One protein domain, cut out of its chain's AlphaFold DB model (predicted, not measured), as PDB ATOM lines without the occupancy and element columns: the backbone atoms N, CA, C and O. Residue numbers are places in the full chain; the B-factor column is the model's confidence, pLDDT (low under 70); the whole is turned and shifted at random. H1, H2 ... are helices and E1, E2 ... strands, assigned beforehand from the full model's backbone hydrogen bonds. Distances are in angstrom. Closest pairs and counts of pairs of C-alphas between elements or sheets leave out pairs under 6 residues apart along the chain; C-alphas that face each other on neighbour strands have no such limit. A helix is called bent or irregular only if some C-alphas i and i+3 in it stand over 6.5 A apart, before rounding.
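AT A GLANCE: This is residues 30 to 57, 67 to 96 and 107 to 184 of the 184 residues of the protein "Transglutaminase domain-containing protein" of Chitinophagaceae bacterium (UniProt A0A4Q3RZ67). A small, strongly twisted sheet of three strands, E1, E2 and E3, makes one end of an elongated domain, and the crossed pair of helices H2 and H3 makes the other end; between these ends three helices, H1, H6 and H7, form a cluster, with H6 and H7 nearest the middle of the whole. From H3 the stretch of residues 83 to 91 runs back to the sheet's end, and the two short helices H4 and H5 only graze the sheet. The printed part has 136 residues, with seven named helices and three named strands in the order H1 H2 H3 H4 E1 H5 E2 E3 H6 H7; the class is mixed, helices and strands, and the sheet's order is E1 E2 E3, antiparallel throughout. It is only just compact, close to loose, with a radius of gyration of the C-alphas of 16.8 A, and the C-alphas span 53 by 31 by 26 A.

IN THESE COORDINATES: Start at the sheet. Find C-alpha 108 at (-16.849, -23.300, 35.206); from there E1, residues 108 to 114, runs 16.1 A. E2, residues 129 to 134, is 16.0 A long, and E3, residues 140 to 144, is 12.6 A long. Two short helices come next: H4 holds residues 92 to 96, and H5 holds residues 118 to 122. H6 holds residues 149 to 154 and measures 8.7 A. H7, residues 163 to 176, runs 19.7 A and ends at C-alpha 176, at (16.832, -21.095, 45.834). Go back to C-alpha 31 at (17.894, -12.932, 46.590), where H1, residues 31 to 40, begins its 14.5 A. H2, residues 43 to 57, spans 19.5 A and is irregular: C-alphas 52 and 55 are 7.6 A apart. H3, residues 67 to 82, is the longest helix, 20.8 A; it is neither bent nor irregular, but only just, with C-alphas 79 and 82 at 6.3 A.

HOW THE PARTS SIT: Look first across the sheet, which is only just strongly twisted, its C-alphas lying up to 4.4 A off the best plane. Edge strand E1 is antiparallel to inner strand E2, at 148 degrees between directions, and N 111 is within hydrogen-bond range of O 131 at 2.8 A. E2 and edge strand E3 form an antiparallel hairpin at 154 degrees, with N 143 and O 130 at 2.8 A. H4 grazes the sheet with residues 92 to 94; its closest C-alpha pair with E3 is Ala 92 and Thr 141, 5.6 A apart. H5 only just is on the sheet, which it grazes with residues 120 to 121. Moving outward, H6 touches H7 about perpendicular, at 81 degrees, the closest C-alphas being those of Pro 149 and Ala 169 at 4.7 A. H1 touches H6 at a steep tilt of 39 degrees, the same way, with the C-alphas of Gln 33 and Ala 150 closest at 5.3 A. H7 touches H1 with residues 172 to 176 alone, and the closest C-alphas, of Gln 34 and Ala 176, are 4.7 A apart. H3 is close to H7 but not clearly touching, the C-alphas of Phe 78 and Phe 170 coming nearest at 7.4 A. H2 touches H3 at a steep tilt of 46 degrees, opposite ways, closest at the C-alphas of Ile 46 and Ala 73, 5.4 A. Among the pairs that stay apart are H2 and H7, and H1 and H3. Every O i to N i+4 pair is within hydrogen-bond range in H5, H6 and H7; the counts are 5 of 6 in H1, 9 of 11 in H2, 11 of 12 in H3 and 0 of 1 in H4, where 1 of 2 O i to N i+3 pairs is within range.

THE WHOLE: The two C-alphas farthest apart are those of Ala 55 and Ser 138, 52.9 A. Residues 58 to 66 are not printed, and C-alphas 57 and 67 are 10.5 A apart across that cut; residues 97 to 106 are not printed either, with 16.3 A between C-alphas 96 and 107. Of the links that are printed whole, none is long. Residues 84 to 85 pair in parallel with residues 160 to 161. The mean pLDDT of the printed part is 94.4, and no printed residue is under 70.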
ATOM      1  N   ASP A  30      17.448 -13.355  41.877       97.88
ATOM      2  CA  ASP A  30      17.097 -12.319  42.848       97.88
ATOM      3  C   ASP A  30      17.047 -12.914  44.273       97.88
ATOM      4  O   ASP A  30      16.214 -13.787  44.548       97.88
ATOM      5  N   PRO A  31      17.881 -12.431  45.218       97.94
ATOM      6  CA  PRO A  31      17.894 -12.932  46.590       97.94
ATOM      7  C   PRO A  31      16.551 -12.793  47.315       97.94
ATOM      8  O   PRO A  31      16.240 -13.614  48.176       97.94
ATOM      9  N   GLN A  32      15.740 -11.781  46.986       97.44
ATOM     10  CA  GLN A  32      14.425 -11.600  47.608       97.44
ATOM     11  C   GLN A  32      13.447 -12.682  47.147       97.44
ATOM     12  O   GLN A  32      12.719 -13.247  47.961       97.44
ATOM     13  N   GLN A  33      13.473 -13.018  45.855       97.75
ATOM     14  CA  GLN A  33      12.678 -14.111  45.295       97.75
ATOM     15  C   GLN A  33      13.085 -15.451  45.923       97.75
ATOM     16  O   GLN A  33      12.228 -16.226  46.348       97.75
ATOM     17  N   GLN A  34      14.393 -15.706  46.031       98.44
ATOM     18  CA  GLN A  34      14.913 -16.928  46.650       98.44
ATOM     19  C   GLN A  34      14.544 -17.030  48.134       98.44
ATOM     20  O   GLN A  34      14.172 -18.109  48.588       98.44
ATOM     21  N   ALA A  35      14.588 -15.922  48.879       98.25
ATOM     22  CA  ALA A  35      14.197 -15.900  50.287       98.25
ATOM     23  C   ALA A  35      12.726 -16.303  50.482       98.25
ATOM     24  O   ALA A  35      12.445 -17.162  51.315       98.25
ATOM     25  N   VAL A  36      11.811 -15.760  49.667       97.81
ATOM     26  CA  VAL A  36      10.387 -16.149  49.698       97.81
ATOM     27  C   VAL A  36      10.209 -17.627  49.354       97.81
ATOM     28  O   VAL A  36       9.388 -18.312  49.956       97.81
ATOM     29  N   ALA A  37      10.979 -18.148  48.396       97.94
ATOM     30  CA  ALA A  37      10.922 -19.570  48.079       97.94
ATOM     31  C   ALA A  37      11.366 -20.434  49.268       97.94
ATOM     32  O   ALA A  37      10.657 -21.369  49.626       97.94
ATOM     33  N   LEU A  38      12.498 -20.103  49.899       98.00
ATOM     34  CA  LEU A  38      13.042 -20.838  51.046       98.00
ATOM     35  C   LEU A  38      12.112 -20.829  52.261       98.00
ATOM     36  O   LEU A  38      12.039 -21.836  52.958       98.00
ATOM     37  N   GLU A  39      11.399 -19.727  52.497       97.88
ATOM     38  CA  GLU A  39      10.426 -19.606  53.591       97.88
ATOM     39  C   GLU A  39       9.302 -20.650  53.484       97.88
ATOM     40  O   GLU A  39       8.808 -21.147  54.497       97.88
ATOM     41  N   HIS A  40       8.934 -21.029  52.257       97.44
ATOM     42  CA  HIS A  40       7.740 -21.835  51.994       97.44
ATOM     43  C   HIS A  40       8.043 -23.293  51.649       97.44
ATOM     44  O   HIS A  40       7.110 -24.077  51.459       97.44
ATOM     45  N   ILE A  41       9.323 -23.669  51.567       97.56
ATOM     46  CA  ILE A  41       9.738 -25.058  51.364       97.56
ATOM     47  C   ILE A  41       9.524 -25.843  52.659       97.56
ATOM     48  O   ILE A  41      10.112 -25.547  53.698       97.56
ATOM     49  N   ASP A  42       8.719 -26.903  52.580       97.06
ATOM     50  CA  ASP A  42       8.559 -27.836  53.692       97.06
ATOM     51  C   ASP A  42       9.686 -28.873  53.677       97.06
ATOM     52  O   ASP A  42       9.579 -29.962  53.102       97.06
ATOM     53  N   PHE A  43      10.791 -28.516  54.329       96.88
ATOM     54  CA  PHE A  43      11.935 -29.407  54.478       96.88
ATOM     55  C   PHE A  43      11.590 -30.696  55.227       96.88
ATOM     56  O   PHE A  43      12.221 -31.712  54.953       96.88
ATOM     57  N   ASN A  44      10.585 -30.712  56.112       97.31
ATOM     58  CA  ASN A  44      10.231 -31.925  56.850       97.31
ATOM     59  C   ASN A  44       9.665 -32.991  55.908       97.31
ATOM     60  O   ASN A  44      10.157 -34.119  55.900       97.31
ATOM     61  N   THR A  45       8.699 -32.621  55.060       96.38
ATOM     62  CA  THR A  45       8.116 -33.538  54.064       96.38
ATOM     63  C   THR A  45       9.173 -34.053  53.080       96.38
ATOM     64  O   THR A  45       9.177 -35.233  52.721       96.38
ATOM     65  N   ILE A  46      10.105 -33.187  52.666       96.75
ATOM     66  CA  ILE A  46      11.201 -33.566  51.765       96.75
ATOM     67  C   ILE A  46      12.161 -34.541  52.459       96.75
ATOM     68  O   ILE A  46      12.425 -35.615  51.917       96.75
ATOM     69  N   LEU A  47      12.667 -34.204  53.648       95.81
ATOM     70  CA  LEU A  47      13.627 -35.027  54.393       95.81
ATOM     71  C   LEU A  47      13.036 -36.388  54.775       95.81
ATOM     72  O   LEU A  47      13.710 -37.402  54.608       95.81
ATOM     73  N   GLN A  48      11.766 -36.430  55.187       96.00
ATOM     74  CA  GLN A  48      11.076 -37.685  55.481       96.00
ATOM     75  C   GLN A  48      11.051 -38.608  54.255       96.00
ATOM     76  O   GLN A  48      11.400 -39.784  54.352       96.00
ATOM     77  N   TYR A  49      10.701 -38.080  53.076       94.19
ATOM     78  CA  TYR A  49      10.710 -38.881  51.851       94.19
ATOM     79  C   TYR A  49      12.113 -39.401  51.511       94.19
ATOM     80  O   TYR A  49      12.249 -40.530  51.039       94.19
ATOM     81  N   LEU A  50      13.160 -38.607  51.756       93.81
ATOM     82  CA  LEU A  50      14.541 -39.040  51.543       93.81
ATOM     83  C   LEU A  50      14.915 -40.214  52.447       93.81
ATOM     84  O   LEU A  50      15.465 -41.197  51.953       93.81
ATOM     85  N   GLU A  51      14.590 -40.143  53.736       93.00
ATOM     86  CA  GLU A  51      14.868 -41.219  54.694       93.00
ATOM     87  C   GLU A  51      14.152 -42.520  54.315       93.00
ATOM     88  O   GLU A  51      14.781 -43.580  54.265       93.00
ATOM     89  N   GLU A  52      12.868 -42.432  53.963       92.75
ATOM     90  CA  GLU A  52      12.045 -43.582  53.568       92.75
ATOM     91  C   GLU A  52      12.562 -44.281  52.298       92.75
ATOM     92  O   GLU A  52      12.386 -45.490  52.136       92.75
ATOM     93  N   ASN A  53      13.223 -43.545  51.399       90.00
ATOM     94  CA  ASN A  53      13.621 -44.043  50.077       90.00
ATOM     95  C   ASN A  53      15.140 -44.234  49.904       90.00
ATOM     96  O   ASN A  53      15.582 -44.724  48.859       90.00
ATOM     97  N   LYS A  54      15.949 -43.917  50.924       85.81
ATOM     98  CA  LYS A  54      17.417 -43.997  50.867       85.81
ATOM     99  C   LYS A  54      17.926 -45.406  50.544       85.81
ATOM    100  O   LYS A  54      18.684 -45.587  49.594       85.81
ATOM    101  N   ALA A  55      17.440 -46.416  51.268       83.19
ATOM    102  CA  ALA A  55      17.873 -47.808  51.103       83.19
ATOM    103  C   ALA A  55      17.525 -48.390  49.719       83.19
ATOM    104  O   ALA A  55      18.285 -49.179  49.160       83.19
ATOM    105  N   ALA A  56      16.387 -47.988  49.142       79.12
ATOM    106  CA  ALA A  56      15.981 -48.410  47.803       79.12
ATOM    107  C   ALA A  56      16.829 -47.746  46.703       79.12
ATOM    108  O   ALA A  56      17.035 -48.338  45.641       79.12
ATOM    109  N   SER A  57      17.327 -46.532  46.951       75.44
ATOM    110  CA  SER A  57      18.203 -45.816  46.020       75.44
ATOM    111  C   SER A  57      19.608 -46.423  45.961       75.44
ATOM    112  O   SER A  57      20.148 -46.621  44.875       75.44
ATOM    113  N   ALA A  67      21.817 -37.254  44.611       84.75
ATOM    114  CA  ALA A  67      21.327 -36.014  44.001       84.75
ATOM    115  C   ALA A  67      20.005 -36.217  43.239       84.75
ATOM    116  O   ALA A  67      19.126 -35.355  43.267       84.75
ATOM    117  N   GLU A  68      19.838 -37.373  42.589       87.31
ATOM    118  CA  GLU A  68      18.588 -37.706  41.910       87.31
ATOM    119  C   GLU A  68      17.451 -37.944  42.908       87.31
ATOM    120  O   GLU A  68      16.339 -37.468  42.692       87.31
ATOM    121  N   LEU A  69      17.732 -38.612  44.031       91.06
ATOM    122  CA  LEU A  69      16.747 -38.840  45.085       91.06
ATOM    123  C   LEU A  69      16.289 -37.514  45.715       91.06
ATOM    124  O   LEU A  69      15.092 -37.320  45.925       91.06
ATOM    125  N   VAL A  70      17.214 -36.570  45.926       93.81
ATOM    126  CA  VAL A  70      16.903 -35.201  46.374       93.81
ATOM    127  C   VAL A  70      15.976 -34.490  45.392       93.81
ATOM    128  O   VAL A  70      14.930 -33.981  45.799       93.81
ATOM    129  N   LEU A  71      16.293 -34.498  44.096       94.44
ATOM    130  CA  LEU A  71      15.427 -33.887  43.081       94.44
ATOM    131  C   LEU A  71      14.051 -34.562  43.000       94.44
ATOM    132  O   LEU A  71      13.039 -33.871  42.863       94.44
ATOM    133  N   GLN A  72      13.988 -35.891  43.122       94.12
ATOM    134  CA  GLN A  72      12.725 -36.633  43.166       94.12
ATOM    135  C   GLN A  72      11.882 -36.239  44.384       94.12
ATOM    136  O   GLN A  72      10.680 -36.019  44.233       94.12
ATOM    137  N   ALA A  73      12.499 -36.084  45.559       96.62
ATOM    138  CA  ALA A  73      11.822 -35.657  46.781       96.62
ATOM    139  C   ALA A  73      11.222 -34.252  46.643       96.62
ATOM    140  O   ALA A  73      10.034 -34.057  46.903       96.62
ATOM    141  N   ILE A  74      12.020 -33.293  46.156       98.12
ATOM    142  CA  ILE A  74      11.578 -31.908  45.936       98.12
ATOM    143  C   ILE A  74      10.444 -31.868  44.902       98.12
ATOM    144  O   ILE A  74       9.425 -31.215  45.118       98.12
ATOM    145  N   MET A  75      10.576 -32.599  43.789       97.56
ATOM    146  CA  MET A  75       9.542 -32.671  42.753       97.56
ATOM    147  C   MET A  75       8.244 -33.301  43.272       97.56
ATOM    148  O   MET A  75       7.155 -32.826  42.940       97.56
ATOM    149  N   ARG A  76       8.345 -34.368  44.073       97.38
ATOM    150  CA  ARG A  76       7.197 -35.042  44.686       97.38
ATOM    151  C   ARG A  76       6.444 -34.086  45.602       97.38
ATOM    152  O   ARG A  76       5.252 -33.895  45.376       97.38
ATOM    153  N   TRP A  77       7.148 -33.443  46.533       98.19
ATOM    154  CA  TRP A  77       6.582 -32.420  47.417       98.19
ATOM    155  C   TRP A  77       5.905 -31.303  46.617       98.19
ATOM    156  O   TRP A  77       4.734 -30.984  46.825       98.19
ATOM    157  N   PHE A  78       6.609 -30.751  45.624       98.38
ATOM    158  CA  PHE A  78       6.087 -29.627  44.860       98.38
ATOM    159  C   PHE A  78       4.800 -29.988  44.105       98.38
ATOM    160  O   PHE A  78       3.864 -29.194  44.040       98.38
ATOM    161  N   LYS A  79       4.739 -31.199  43.538       96.88
ATOM    162  CA  LYS A  79       3.601 -31.676  42.743       96.88
ATOM    163  C   LYS A  79       2.413 -32.128  43.595       96.88
ATOM    164  O   LYS A  79       1.280 -31.966  43.150       96.88
ATOM    165  N   GLN A  80       2.659 -32.788  44.724       96.38
ATOM    166  CA  GLN A  80       1.608 -33.437  45.512       96.38
ATOM    167  C   GLN A  80       1.062 -32.527  46.609       96.38
ATOM    168  O   GLN A  80      -0.147 -32.510  46.824       96.38
ATOM    169  N   ASP A  81       1.935 -31.753  47.248       96.12
ATOM    170  CA  ASP A  81       1.612 -31.063  48.496       96.12
ATOM    171  C   ASP A  81       1.565 -29.541  48.321       96.12
ATOM    172  O   ASP A  81       0.790 -28.856  48.987       96.12
ATOM    173  N   PHE A  82       2.376 -28.992  47.409       97.38
ATOM    174  CA  PHE A  82       2.595 -27.548  47.349       97.38
ATOM    175  C   PHE A  82       1.838 -26.820  46.230       97.38
ATOM    176  O   PHE A  82       1.181 -25.813  46.502       97.38
ATOM    177  N   PHE A  83       1.942 -27.279  44.977       97.94
ATOM    178  CA  PHE A  83       1.462 -26.551  43.799       97.94
ATOM    179  C   PHE A  83       0.419 -27.341  43.007       97.94
ATOM    180  O   PHE A  83       0.657 -28.464  42.561       97.94
ATOM    181  N   GLN A  84      -0.729 -26.721  42.749       95.56
ATOM    182  CA  GLN A  84      -1.874 -27.377  42.125       95.56
ATOM    183  C   GLN A  84      -1.966 -27.102  40.620       95.56
ATOM    184  O   GLN A  84      -1.873 -25.968  40.145       95.56
ATOM    185  N   TRP A  85      -2.224 -28.149  39.840       95.44
ATOM    186  CA  TRP A  85      -2.573 -27.975  38.433       95.44
ATOM    187  C   TRP A  85      -3.962 -27.339  38.300       95.44
ATOM    188  O   TRP A  85      -4.935 -27.831  38.866       95.44
ATOM    189  N   CYS A  86      -4.074 -26.275  37.508       94.19
ATOM    190  CA  CYS A  86      -5.317 -25.537  37.304       94.19
ATOM    191  C   CYS A  86      -5.599 -25.364  35.810       94.19
ATOM    192  O   CYS A  86      -5.128 -24.424  35.165       94.19
ATOM    193  N   ASN A  87      -6.405 -26.270  35.246       91.19
ATOM    194  CA  ASN A  87      -6.938 -26.080  33.897       91.19
ATOM    195  C   ASN A  87      -8.070 -25.040  33.885       91.19
ATOM    196  O   ASN A  87      -8.131 -24.194  32.991       91.19
ATOM    197  N   GLN A  88      -8.938 -25.110  34.893       91.06
ATOM    198  CA  GLN A  88     -10.038 -24.191  35.159       91.06
ATOM    199  C   GLN A  88     -10.112 -23.994  36.681       91.06
ATOM    200  O   GLN A  88      -9.949 -24.973  37.413       91.06
ATOM    201  N   PRO A  89     -10.300 -22.760  37.175       91.50
ATOM    202  CA  PRO A  89     -10.364 -22.502  38.603       91.50
ATOM    203  C   PRO A  89     -11.691 -23.003  39.176       91.50
ATOM    204  O   PRO A  89     -12.714 -22.947  38.504       91.50
ATOM    205  N   VAL A  90     -11.691 -23.412  40.443       89.56
ATOM    206  CA  VAL A  90     -12.932 -23.680  41.184       89.56
ATOM    207  C   VAL A  90     -13.749 -22.397  41.387       89.56
ATOM    208  O   VAL A  90     -13.214 -21.282  41.353       89.56
ATOM    209  N   CYS A  91     -15.057 -22.538  41.601       90.31
ATOM    210  CA  CYS A  91     -15.918 -21.402  41.913       90.31
ATOM    211  C   CYS A  91     -15.503 -20.759  43.248       90.31
ATOM    212  O   CYS A  91     -15.514 -21.426  44.281       90.31
ATOM    213  N   ALA A  92     -15.193 -19.458  43.237       85.25
ATOM    214  CA  ALA A  92     -14.735 -18.730  44.422       85.25
ATOM    215  C   ALA A  92     -15.808 -18.653  45.522       85.25
ATOM    216  O   ALA A  92     -15.489 -18.709  46.704       85.25
ATOM    217  N   TYR A  93     -17.085 -18.563  45.139       84.25
ATOM    218  CA  TYR A  93     -18.188 -18.566  46.098       84.25
ATOM    219  C   TYR A  93     -18.337 -19.939  46.761       84.25
ATOM    220  O   TYR A  93     -18.314 -20.044  47.984       84.25
ATOM    221  N   MET A  94     -18.414 -21.011  45.967       76.56
ATOM    222  CA  MET A  94     -18.599 -22.363  46.511       76.56
ATOM    223  C   MET A  94     -17.405 -22.811  47.352       76.56
ATOM    224  O   MET A  94     -17.607 -23.434  48.390       76.56
ATOM    225  N   GLN A  95     -16.184 -22.433  46.963       75.50
ATOM    226  CA  GLN A  95     -14.978 -22.706  47.746       75.50
ATOM    227  C   GLN A  95     -15.058 -22.148  49.177       75.50
ATOM    228  O   GLN A  95     -14.545 -22.773  50.097       75.50
ATOM    229  N   ASN A  96     -15.731 -21.011  49.376       72.12
ATOM    230  CA  ASN A  96     -15.856 -20.362  50.683       72.12
ATOM    231  C   ASN A  96     -17.100 -20.799  51.478       72.12
ATOM    232  O   ASN A  96     -17.207 -20.475  52.659       72.12
ATOM    233  N   SER A 107     -18.688 -26.799  36.991       83.88
ATOM    234  CA  SER A 107     -19.312 -26.127  35.849       83.88
ATOM    235  C   SER A 107     -18.819 -24.685  35.776       83.88
ATOM    236  O   SER A 107     -19.496 -23.737  36.171       83.88
ATOM    237  N   MET A 108     -17.562 -24.552  35.369       92.06
ATOM    238  CA  MET A 108     -16.849 -23.300  35.206       92.06
ATOM    239  C   MET A 108     -16.639 -23.097  33.714       92.06
ATOM    240  O   MET A 108     -15.788 -23.730  33.087       92.06
ATOM    241  N   GLN A 109     -17.425 -22.201  33.137       94.56
ATOM    242  CA  GLN A 109     -17.324 -21.865  31.730       94.56
ATOM    243  C   GLN A 109     -16.320 -20.727  31.549       94.56
ATOM    244  O   GLN A 109     -16.357 -19.735  32.278       94.56
ATOM    245  N   ASN A 110     -15.424 -20.843  30.565       95.25
ATOM    246  CA  ASN A 110     -14.572 -19.718  30.189       95.25
ATOM    247  C   ASN A 110     -15.460 -18.539  29.750       95.25
ATOM    248  O   ASN A 110     -16.298 -18.682  28.861       95.25
ATOM    249  N   HIS A 111     -15.264 -17.392  30.390       96.62
ATOM    250  CA  HIS A 111     -16.036 -16.168  30.200       96.62
ATOM    251  C   HIS A 111     -15.171 -15.039  29.612       96.62
ATOM    252  O   HIS A 111     -15.441 -13.855  29.802       96.62
ATOM    253  N   GLY A 112     -14.107 -15.405  28.896       97.06
ATOM    254  CA  GLY A 112     -13.203 -14.473  28.239       97.06
ATOM    255  C   GLY A 112     -12.005 -14.061  29.092       97.06
ATOM    256  O   GLY A 112     -11.549 -14.774  29.989       97.06
ATOM    257  N   ILE A 113     -11.443 -12.912  28.729       97.38
ATOM    258  CA  ILE A 113     -10.220 -12.357  29.302       97.38
ATOM    259  C   ILE A 113     -10.522 -10.936  29.754       97.38
ATOM    260  O   ILE A 113     -11.173 -10.180  29.036       97.38
ATOM    261  N   ASP A 114      -9.998 -10.579  30.916       97.31
ATOM    262  CA  ASP A 114     -10.045  -9.239  31.472       97.31
ATOM    263  C   ASP A 114      -8.628  -8.718  31.743       97.31
ATOM    264  O   ASP A 114      -7.634  -9.460  31.780       97.31
ATOM    265  N   THR A 115      -8.540  -7.406  31.922       97.31
ATOM    266  CA  THR A 115      -7.333  -6.752  32.398       97.31
ATOM    267  C   THR A 115      -7.012  -7.201  33.830       97.31
ATOM    268  O   THR A 115      -7.917  -7.376  34.653       97.31
ATOM    269  N   PRO A 116      -5.724  -7.402  34.156       97.38
ATOM    270  CA  PRO A 116      -5.321  -7.706  35.521       97.38
ATOM    271  C   PRO A 116      -5.688  -6.569  36.475       97.38
ATOM    272  O   PRO A 116      -5.575  -5.398  36.092       97.38
ATOM    273  N   SER A 117      -6.068  -6.898  37.710       96.56
ATOM    274  CA  SER A 117      -6.204  -5.915  38.792       96.56
ATOM    275  C   SER A 117      -4.855  -5.239  39.093       96.56
ATOM    276  O   SER A 117      -3.810  -5.675  38.602       96.56
ATOM    277  N   ALA A 118      -4.861  -4.166  39.890       97.25
ATOM    278  CA  ALA A 118      -3.621  -3.491  40.289       97.25
ATOM    279  C   ALA A 118      -2.655  -4.463  40.988       97.25
ATOM    280  O   ALA A 118      -1.509  -4.588  40.576       97.25
ATOM    281  N   GLU A 119      -3.154  -5.246  41.946       95.44
ATOM    282  CA  GLU A 119      -2.375  -6.271  42.649       95.44
ATOM    283  C   GLU A 119      -1.869  -7.377  41.708       95.44
ATOM    284  O   GLU A 119      -0.673  -7.676  41.693       95.44
ATOM    285  N   GLU A 120      -2.745  -7.940  40.862       96.50
ATOM    286  CA  GLU A 120      -2.379  -8.988  39.894       96.50
ATOM    287  C   GLU A 120      -1.260  -8.507  38.953       96.50
ATOM    288  O   GLU A 120      -0.378  -9.278  38.567       96.50
ATOM    289  N   ARG A 121      -1.279  -7.222  38.585       97.38
ATOM    290  CA  ARG A 121      -0.296  -6.601  37.696       97.38
ATOM    291  C   ARG A 121       1.008  -6.262  38.406       97.38
ATOM    292  O   ARG A 121       2.074  -6.588  37.895       97.38
ATOM    293  N   GLU A 122       0.928  -5.583  39.542       97.06
ATOM    294  CA  GLU A 122       2.083  -5.023  40.246       97.06
ATOM    295  C   GLU A 122       2.852  -6.101  41.007       97.06
ATOM    296  O   GLU A 122       4.077  -6.158  40.922       97.06
ATOM    297  N   GLN A 123       2.137  -6.995  41.692       95.94
ATOM    298  CA  GLN A 123       2.745  -8.065  42.479       95.94
ATOM    299  C   GLN A 123       2.847  -9.360  41.678       95.94
ATOM    300  O   GLN A 123       3.900  -9.989  41.658       95.94
ATOM    301  N   GLY A 124       1.780  -9.751  40.977       96.06
ATOM    302  CA  GLY A 124       1.751 -10.998  40.207       96.06
ATOM    303  C   GLY A 124       2.458 -10.929  38.850       96.06
ATOM    304  O   GLY A 124       2.716 -11.969  38.237       96.06
ATOM    305  N   TRP A 125       2.758  -9.725  38.353       97.06
ATOM    306  CA  TRP A 125       3.243  -9.482  36.984       97.06
ATOM    307  C   TRP A 125       2.358 -10.152  35.928       97.06
ATOM    308  O   TRP A 125       2.831 -10.665  34.906       97.06
ATOM    309  N   ALA A 126       1.051 -10.205  36.194       97.06
ATOM    310  CA  ALA A 126       0.092 -10.760  35.265       97.06
ATOM    311  C   ALA A 126      -0.074  -9.818  34.069       97.06
ATOM    312  O   ALA A 126      -0.286  -8.616  34.223       97.06
ATOM    313  N   GLY A 127      -0.003 -10.381  32.862       95.44
ATOM    314  CA  GLY A 127      -0.328  -9.660  31.625       95.44
ATOM    315  C   GLY A 127      -1.802  -9.778  31.232       95.44
ATOM    316  O   GLY A 127      -2.303  -8.979  30.447       95.44
ATOM    317  N   ARG A 128      -2.498 -10.788  31.764       96.69
ATOM    318  CA  ARG A 128      -3.913 -11.065  31.496       96.69
ATOM    319  C   ARG A 128      -4.543 -11.867  32.628       96.69
ATOM    320  O   ARG A 128      -3.848 -12.654  33.280       96.69
ATOM    321  N   THR A 129      -5.858 -11.745  32.759       97.75
ATOM    322  CA  THR A 129      -6.650 -12.529  33.705       97.75
ATOM    323  C   THR A 129      -7.775 -13.243  32.971       97.75
ATOM    324  O   THR A 129      -8.569 -12.622  32.273       97.75
ATOM    325  N   GLU A 130      -7.822 -14.568  33.084       97.75
ATOM    326  CA  GLU A 130      -8.909 -15.375  32.529       97.75
ATOM    327  C   GLU A 130     -10.117 -15.287  33.469       97.75
ATOM    328  O   GLU A 130      -9.967 -15.391  34.690       97.75
ATOM    329  N   LEU A 131     -11.310 -15.091  32.910       97.38
ATOM    330  CA  LEU A 131     -12.556 -15.089  33.670       97.38
ATOM    331  C   LEU A 131     -13.274 -16.420  33.492       97.38
ATOM    332  O   LEU A 131     -13.362 -16.948  32.383       97.38
ATOM    333  N   TYR A 132     -13.813 -16.945  34.585       96.19
ATOM    334  CA  TYR A 132     -14.598 -18.169  34.584       96.19
ATOM    335  C   TYR A 132     -15.927 -17.941  35.289       96.19
ATOM    336  O   TYR A 132     -15.948 -17.553  36.454       96.19
ATOM    337  N   LEU A 133     -17.027 -18.192  34.587       95.25
ATOM    338  CA  LEU A 133     -18.375 -18.089  35.124       95.25
ATOM    339  C   LEU A 133     -18.802 -19.444  35.687       95.25
ATOM    340  O   LEU A 133     -18.780 -20.447  34.975       95.25
ATOM    341  N   CYS A 134     -19.218 -19.467  36.948       93.69
ATOM    342  CA  CYS A 134     -19.882 -20.629  37.518       93.69
ATOM    343  C   CYS A 134     -21.315 -20.716  36.983       93.69
ATOM    344  O   CYS A 134     -22.119 -19.822  37.235       93.69
ATOM    345  N   GLU A 135     -21.670 -21.801  36.304       90.81
ATOM    346  CA  GLU A 135     -23.018 -21.968  35.734       90.81
ATOM    347  C   GLU A 135     -24.094 -22.223  36.808       90.81
ATOM    348  O   GLU A 135     -25.282 -22.096  36.534       90.81
ATOM    349  N   VAL A 136     -23.688 -22.547  38.042       89.31
ATOM    350  CA  VAL A 136     -24.606 -22.869  39.148       89.31
ATOM    351  C   VAL A 136     -24.999 -21.635  39.960       89.31
ATOM    352  O   VAL A 136     -26.169 -21.454  40.276       89.31
ATOM    353  N   CYS A 137     -24.033 -20.782  40.313       90.06
ATOM    354  CA  CYS A 137     -24.276 -19.592  41.146       90.06
ATOM    355  C   CYS A 137     -23.967 -18.268  40.445       90.06
ATOM    356  O   CYS A 137     -23.975 -17.222  41.088       90.06
ATOM    357  N   SER A 138     -23.631 -18.308  39.153       91.56
ATOM    358  CA  SER A 138     -23.302 -17.137  38.328       91.56
ATOM    359  C   SER A 138     -22.144 -16.276  38.857       91.56
ATOM    360  O   SER A 138     -21.946 -15.153  38.399       91.56
ATOM    361  N   THR A 139     -21.345 -16.793  39.795       93.00
ATOM    362  CA  THR A 139     -20.149 -16.109  40.304       93.00
ATOM    363  C   THR A 139     -19.035 -16.152  39.263       93.00
ATOM    364  O   THR A 139     -18.764 -17.206  38.685       93.00
ATOM    365  N   ILE A 140     -18.358 -15.021  39.061       94.81
ATOM    366  CA  ILE A 140     -17.155 -14.937  38.228       94.81
ATOM    367  C   ILE A 140     -15.922 -15.187  39.099       94.81
ATOM    368  O   ILE A 140     -15.630 -14.420  40.016       94.81
ATOM    369  N   THR A 141     -15.162 -16.232  38.778       94.56
ATOM    370  CA  THR A 141     -13.827 -16.471  39.327       94.56
ATOM    371  C   THR A 141     -12.765 -15.919  38.382       94.56
ATOM    372  O   THR A 141     -12.784 -16.174  37.177       94.56
ATOM    373  N   ARG A 142     -11.785 -15.212  38.950       95.25
ATOM    374  CA  ARG A 142     -10.601 -14.720  38.240       95.25
ATOM    375  C   ARG A 142      -9.461 -15.736  38.313       95.25
ATOM    376  O   ARG A 142      -9.185 -16.306  39.370       95.25
ATOM    377  N   PHE A 143      -8.774 -15.934  37.193       96.38
ATOM    378  CA  PHE A 143      -7.550 -16.723  37.102       96.38
ATOM    379  C   PHE A 143      -6.458 -15.906  36.404       96.38
ATOM    380  O   PHE A 143      -6.302 -15.925  35.179       96.38
ATOM    381  N   ALA A 144      -5.733 -15.126  37.208       96.88
ATOM    382  CA  ALA A 144      -4.628 -14.299  36.747       96.88
ATOM    383  C   ALA A 144      -3.451 -15.166  36.286       96.88
ATOM    384  O   ALA A 144      -3.055 -16.118  36.960       96.88
ATOM    385  N   ARG A 145      -2.884 -14.836  35.123       96.94
ATOM    386  CA  ARG A 145      -1.720 -15.529  34.555       96.94
ATOM    387  C   ARG A 145      -0.448 -14.831  35.032       96.94
ATOM    388  O   ARG A 145       0.123 -14.018  34.301       96.94
ATOM    389  N   CYS A 146      -0.094 -15.082  36.291       96.81
ATOM    390  CA  CYS A 146       1.016 -14.432  36.985       96.81
ATOM    391  C   CYS A 146       2.378 -14.960  36.515       96.81
ATOM    392  O   CYS A 146       2.555 -16.159  36.306       96.81
ATOM    393  N   ASN A 147       3.347 -14.053  36.389       96.38
ATOM    394  CA  ASN A 147       4.720 -14.361  35.982       96.38
ATOM    395  C   ASN A 147       5.741 -14.138  37.103       96.38
ATOM    396  O   ASN A 147       6.895 -14.519  36.930       96.38
ATOM    397  N   ASN A 148       5.348 -13.543  38.233       97.62
ATOM    398  CA  ASN A 148       6.211 -13.428  39.404       97.62
ATOM    399  C   ASN A 148       6.242 -14.770  40.170       97.62
ATOM    400  O   ASN A 148       5.214 -15.149  40.742       97.62
ATOM    401  N   PRO A 149       7.374 -15.501  40.199       97.50
ATOM    402  CA  PRO A 149       7.437 -16.796  40.861       97.50
ATOM    403  C   PRO A 149       7.273 -16.686  42.384       97.50
ATOM    404  O   PRO A 149       6.485 -17.450  42.932       97.50
ATOM    405  N   ALA A 150       7.872 -15.707  43.074       97.62
ATOM    406  CA  ALA A 150       7.648 -15.524  44.514       97.62
ATOM    407  C   ALA A 150       6.173 -15.274  44.849       97.62
ATOM    408  O   ALA A 150       5.664 -15.843  45.809       97.62
ATOM    409  N   TYR A 151       5.453 -14.499  44.030       97.62
ATOM    410  CA  TYR A 151       4.010 -14.293  44.212       97.62
ATOM    411  C   TYR A 151       3.222 -15.610  44.130       97.62
ATOM    412  O   TYR A 151       2.323 -15.847  44.935       97.62
ATOM    413  N   LEU A 152       3.576 -16.485  43.180       97.62
ATOM    414  CA  LEU A 152       2.960 -17.808  43.033       97.62
ATOM    415  C   LEU A 152       3.232 -18.711  44.243       97.62
ATOM    416  O   LEU A 152       2.366 -19.501  44.617       97.62
ATOM    417  N   LEU A 153       4.415 -18.603  44.854       97.56
ATOM    418  CA  LEU A 153       4.775 -19.375  46.044       97.56
ATOM    419  C   LEU A 153       4.075 -18.822  47.295       97.56
ATOM    420  O   LEU A 153       3.575 -19.609  48.100       97.56
ATOM    421  N   ASN A 154       3.988 -17.495  47.434       94.25
ATOM    422  CA  ASN A 154       3.726 -16.803  48.698       94.25
ATOM    423  C   ASN A 154       2.423 -17.219  49.405       94.25
ATOM    424  O   ASN A 154       2.421 -17.466  50.608       94.25
ATOM    425  N   HIS A 155       1.313 -17.333  48.675       92.69
ATOM    426  CA  HIS A 155       0.004 -17.599  49.277       92.69
ATOM    427  C   HIS A 155      -0.663 -18.845  48.669       92.69
ATOM    428  O   HIS A 155      -0.653 -18.984  47.445       92.69
ATOM    429  N   PRO A 156      -1.318 -19.726  49.458       90.75
ATOM    430  CA  PRO A 156      -1.963 -20.943  48.943       90.75
ATOM    431  C   PRO A 156      -2.940 -20.704  47.786       90.75
ATOM    432  O   PRO A 156      -2.983 -21.480  46.836       90.75
ATOM    433  N   ALA A 157      -3.671 -19.584  47.805       89.19
ATOM    434  CA  ALA A 157      -4.586 -19.210  46.719       89.19
ATOM    435  C   ALA A 157      -3.885 -18.973  45.360       89.19
ATOM    436  O   ALA A 157      -4.550 -18.924  44.320       89.19
ATOM    437  N   HIS A 158      -2.564 -18.774  45.361       93.94
ATOM    438  CA  HIS A 158      -1.745 -18.462  44.187       93.94
ATOM    439  C   HIS A 158      -0.876 -19.644  43.742       93.94
ATOM    440  O   HIS A 158      -0.387 -19.624  42.613       93.94
ATOM    441  N   ARG A 159      -0.746 -20.693  44.569       95.88
ATOM    442  CA  ARG A 159       0.022 -21.922  44.285       95.88
ATOM    443  C   ARG A 159      -0.702 -22.831  43.297       95.88
ATOM    444  O   ARG A 159      -0.950 -24.009  43.551       95.88
ATOM    445  N   ARG A 160      -1.119 -22.262  42.173       95.88
ATOM    446  CA  ARG A 160      -1.855 -22.962  41.133       95.88
ATOM    447  C   ARG A 160      -1.560 -22.387  39.764       95.88
ATOM    448  O   ARG A 160      -1.332 -21.191  39.609       95.88
ATOM    449  N   GLY A 161      -1.632 -23.234  38.751       96.81
ATOM    450  CA  GLY A 161      -1.349 -22.794  37.395       96.81
ATOM    451  C   GLY A 161      -1.310 -23.917  36.377       96.81
ATOM    452  O   GLY A 161      -1.651 -25.063  36.675       96.81
ATOM    453  N   ARG A 162      -0.902 -23.576  35.155       96.88
ATOM    454  CA  ARG A 162      -0.618 -24.550  34.096       96.88
ATOM    455  C   ARG A 162       0.897 -24.752  34.017       96.88
ATOM    456  O   ARG A 162       1.635 -24.361  34.918       96.88
ATOM    457  N   CYS A 163       1.377 -25.362  32.937       96.44
ATOM    458  CA  CYS A 163       2.798 -25.670  32.771       96.44
ATOM    459  C   CYS A 163       3.725 -24.450  32.919       96.44
ATOM    460  O   CYS A 163       4.790 -24.594  33.501       96.44
ATOM    461  N   GLY A 164       3.319 -23.266  32.444       95.38
ATOM    462  CA  GLY A 164       4.137 -22.051  32.527       95.38
ATOM    463  C   GLY A 164       4.356 -21.579  33.963       95.38
ATOM    464  O   GLY A 164       5.493 -21.411  34.387       95.38
ATOM    465  N   GLU A 165       3.277 -21.423  34.732       97.44
ATOM    466  CA  GLU A 165       3.362 -21.026  36.142       97.44
ATOM    467  C   GLU A 165       4.057 -22.098  36.986       97.44
ATOM    468  O   GLU A 165       4.888 -21.770  37.827       97.44
ATOM    469  N   TRP A 166       3.751 -23.375  36.723       97.81
ATOM    470  CA  TRP A 166       4.359 -24.505  37.423       97.81
ATOM    471  C   TRP A 166       5.877 -24.528  37.218       97.81
ATOM    472  O   TRP A 166       6.623 -24.566  38.191       97.81
ATOM    473  N   ALA A 167       6.345 -24.452  35.966       97.19
ATOM    474  CA  ALA A 167       7.773 -24.472  35.650       97.19
ATOM    475  C   ALA A 167       8.498 -23.235  36.194       97.19
ATOM    476  O   ALA A 167       9.617 -23.356  36.684       97.19
ATOM    477  N   ASN A 168       7.851 -22.068  36.153       97.25
ATOM    478  CA  ASN A 168       8.402 -20.822  36.677       97.25
ATOM    479  C   ASN A 168       8.609 -20.879  38.201       97.25
ATOM    480  O   ASN A 168       9.700 -20.627  38.707       97.25
ATOM    481  N   ALA A 169       7.571 -21.284  38.935       97.94
ATOM    482  CA  ALA A 169       7.627 -21.424  40.387       97.94
ATOM    483  C   ALA A 169       8.606 -22.530  40.824       97.94
ATOM    484  O   ALA A 169       9.412 -22.317  41.729       97.94
ATOM    485  N   PHE A 170       8.591 -23.686  40.152       98.25
ATOM    486  CA  PHE A 170       9.517 -24.781  40.448       98.25
ATOM    487  C   PHE A 170      10.974 -24.416  40.130       98.25
ATOM    488  O   PHE A 170      11.878 -24.765  40.885       98.25
ATOM    489  N   GLY A 171      11.208 -23.666  39.047       98.00
ATOM    490  CA  GLY A 171      12.531 -23.163  38.684       98.00
ATOM    491  C   GLY A 171      13.136 -22.271  39.769       98.00
ATOM    492  O   GLY A 171      14.297 -22.467  40.133       98.00
ATOM    493  N   LEU A 172      12.337 -21.364  40.345       98.50
ATOM    494  CA  LEU A 172      12.763 -20.544  41.481       98.50
ATOM    495  C   LEU A 172      13.090 -21.402  42.714       98.50
ATOM    496  O   LEU A 172      14.134 -21.190  43.322       98.50
ATOM    497  N   VAL A 173      12.244 -22.381  43.061       98.44
ATOM    498  CA  VAL A 173      12.493 -23.305  44.187       98.44
ATOM    499  C   VAL A 173      13.837 -24.017  44.027       98.44
ATOM    500  O   VAL A 173      14.645 -24.037  44.954       98.44
ATOM    501  N   LEU A 174      14.108 -24.572  42.842       98.00
ATOM    502  CA  LEU A 174      15.367 -25.262  42.574       98.00
ATOM    503  C   LEU A 174      16.572 -24.311  42.655       98.00
ATOM    504  O   LEU A 174      17.578 -24.667  43.272       98.00
ATOM    505  N   ARG A 175      16.487 -23.098  42.087       97.81
ATOM    506  CA  ARG A 175      17.583 -22.116  42.205       97.81
ATOM    507  C   ARG A 175      17.809 -21.677  43.647       97.81
ATOM    508  O   ARG A 175      18.961 -21.597  44.058       97.81
ATOM    509  N   ALA A 176      16.747 -21.470  44.423       98.00
ATOM    510  CA  ALA A 176      16.832 -21.095  45.834       98.00
ATOM    511  C   ALA A 176      17.514 -22.176  46.695       98.00
ATOM    512  O   ALA A 176      18.245 -21.855  47.627       98.00
ATOM    513  N   LEU A 177      17.344 -23.454  46.339       97.06
ATOM    514  CA  LEU A 177      18.050 -24.589  46.951       97.06
ATOM    515  C   LEU A 177      19.488 -24.787  46.427       97.06
ATOM    516  O   LEU A 177      20.172 -25.718  46.848       97.06
ATOM    517  N   GLY A 178      19.960 -23.932  45.516       95.94
ATOM    518  CA  GLY A 178      21.332 -23.947  45.007       95.94
ATOM    519  C   GLY A 178      21.577 -24.851  43.795       95.94
ATOM    520  O   GLY A 178      22.729 -25.009  43.393       95.94
ATOM    521  N   PHE A 179      20.537 -25.420  43.176       96.00
ATOM    522  CA  PHE A 179      20.695 -26.190  41.937       96.00
ATOM    523  C   PHE A 179      21.038 -25.282  40.752       96.00
ATOM    524  O   PHE A 179      20.641 -24.120  40.728       96.00
ATOM    525  N   ASP A 180      21.725 -25.816  39.740       95.06
ATOM    526  CA  ASP A 180      21.837 -25.172  38.423       95.06
ATOM    527  C   ASP A 180      20.563 -25.467  37.611       95.06
ATOM    528  O   ASP A 180      20.198 -26.630  37.421       95.06
ATOM    529  N   VAL A 181      19.853 -24.424  37.166       95.06
ATOM    530  CA  VAL A 181      18.520 -24.539  36.548       95.06
ATOM    531  C   VAL A 181      18.497 -23.838  35.201       95.06
ATOM    532  O   VAL A 181      18.967 -22.713  35.047       95.06
ATOM    533  N   ARG A 182      17.864 -24.488  34.223       93.94
ATOM    534  CA  ARG A 182      17.603 -23.928  32.895       93.94
ATOM    535  C   ARG A 182      16.104 -23.918  32.637       93.94
ATOM    536  O   ARG A 182      15.436 -24.923  32.863       93.94
ATOM    537  N   CYS A 183      15.592 -22.799  32.135       89.44
ATOM    538  CA  CYS A 183      14.241 -22.723  31.586       89.44
ATOM    539  C   CYS A 183      14.304 -23.080  30.096       89.44
ATOM    540  O   CYS A 183      15.077 -22.460  29.362       89.44
ATOM    541  N   VAL A 184      13.525 -24.079  29.673       87.12
ATOM    542  CA  VAL A 184      13.517 -24.628  28.303       87.12
ATOM    543  C   VAL A 184      12.157 -24.421  27.656       87.12
ATOM    544  O   VAL A 184      11.144 -24.657  28.351       87.12
TER     545      VAL A 184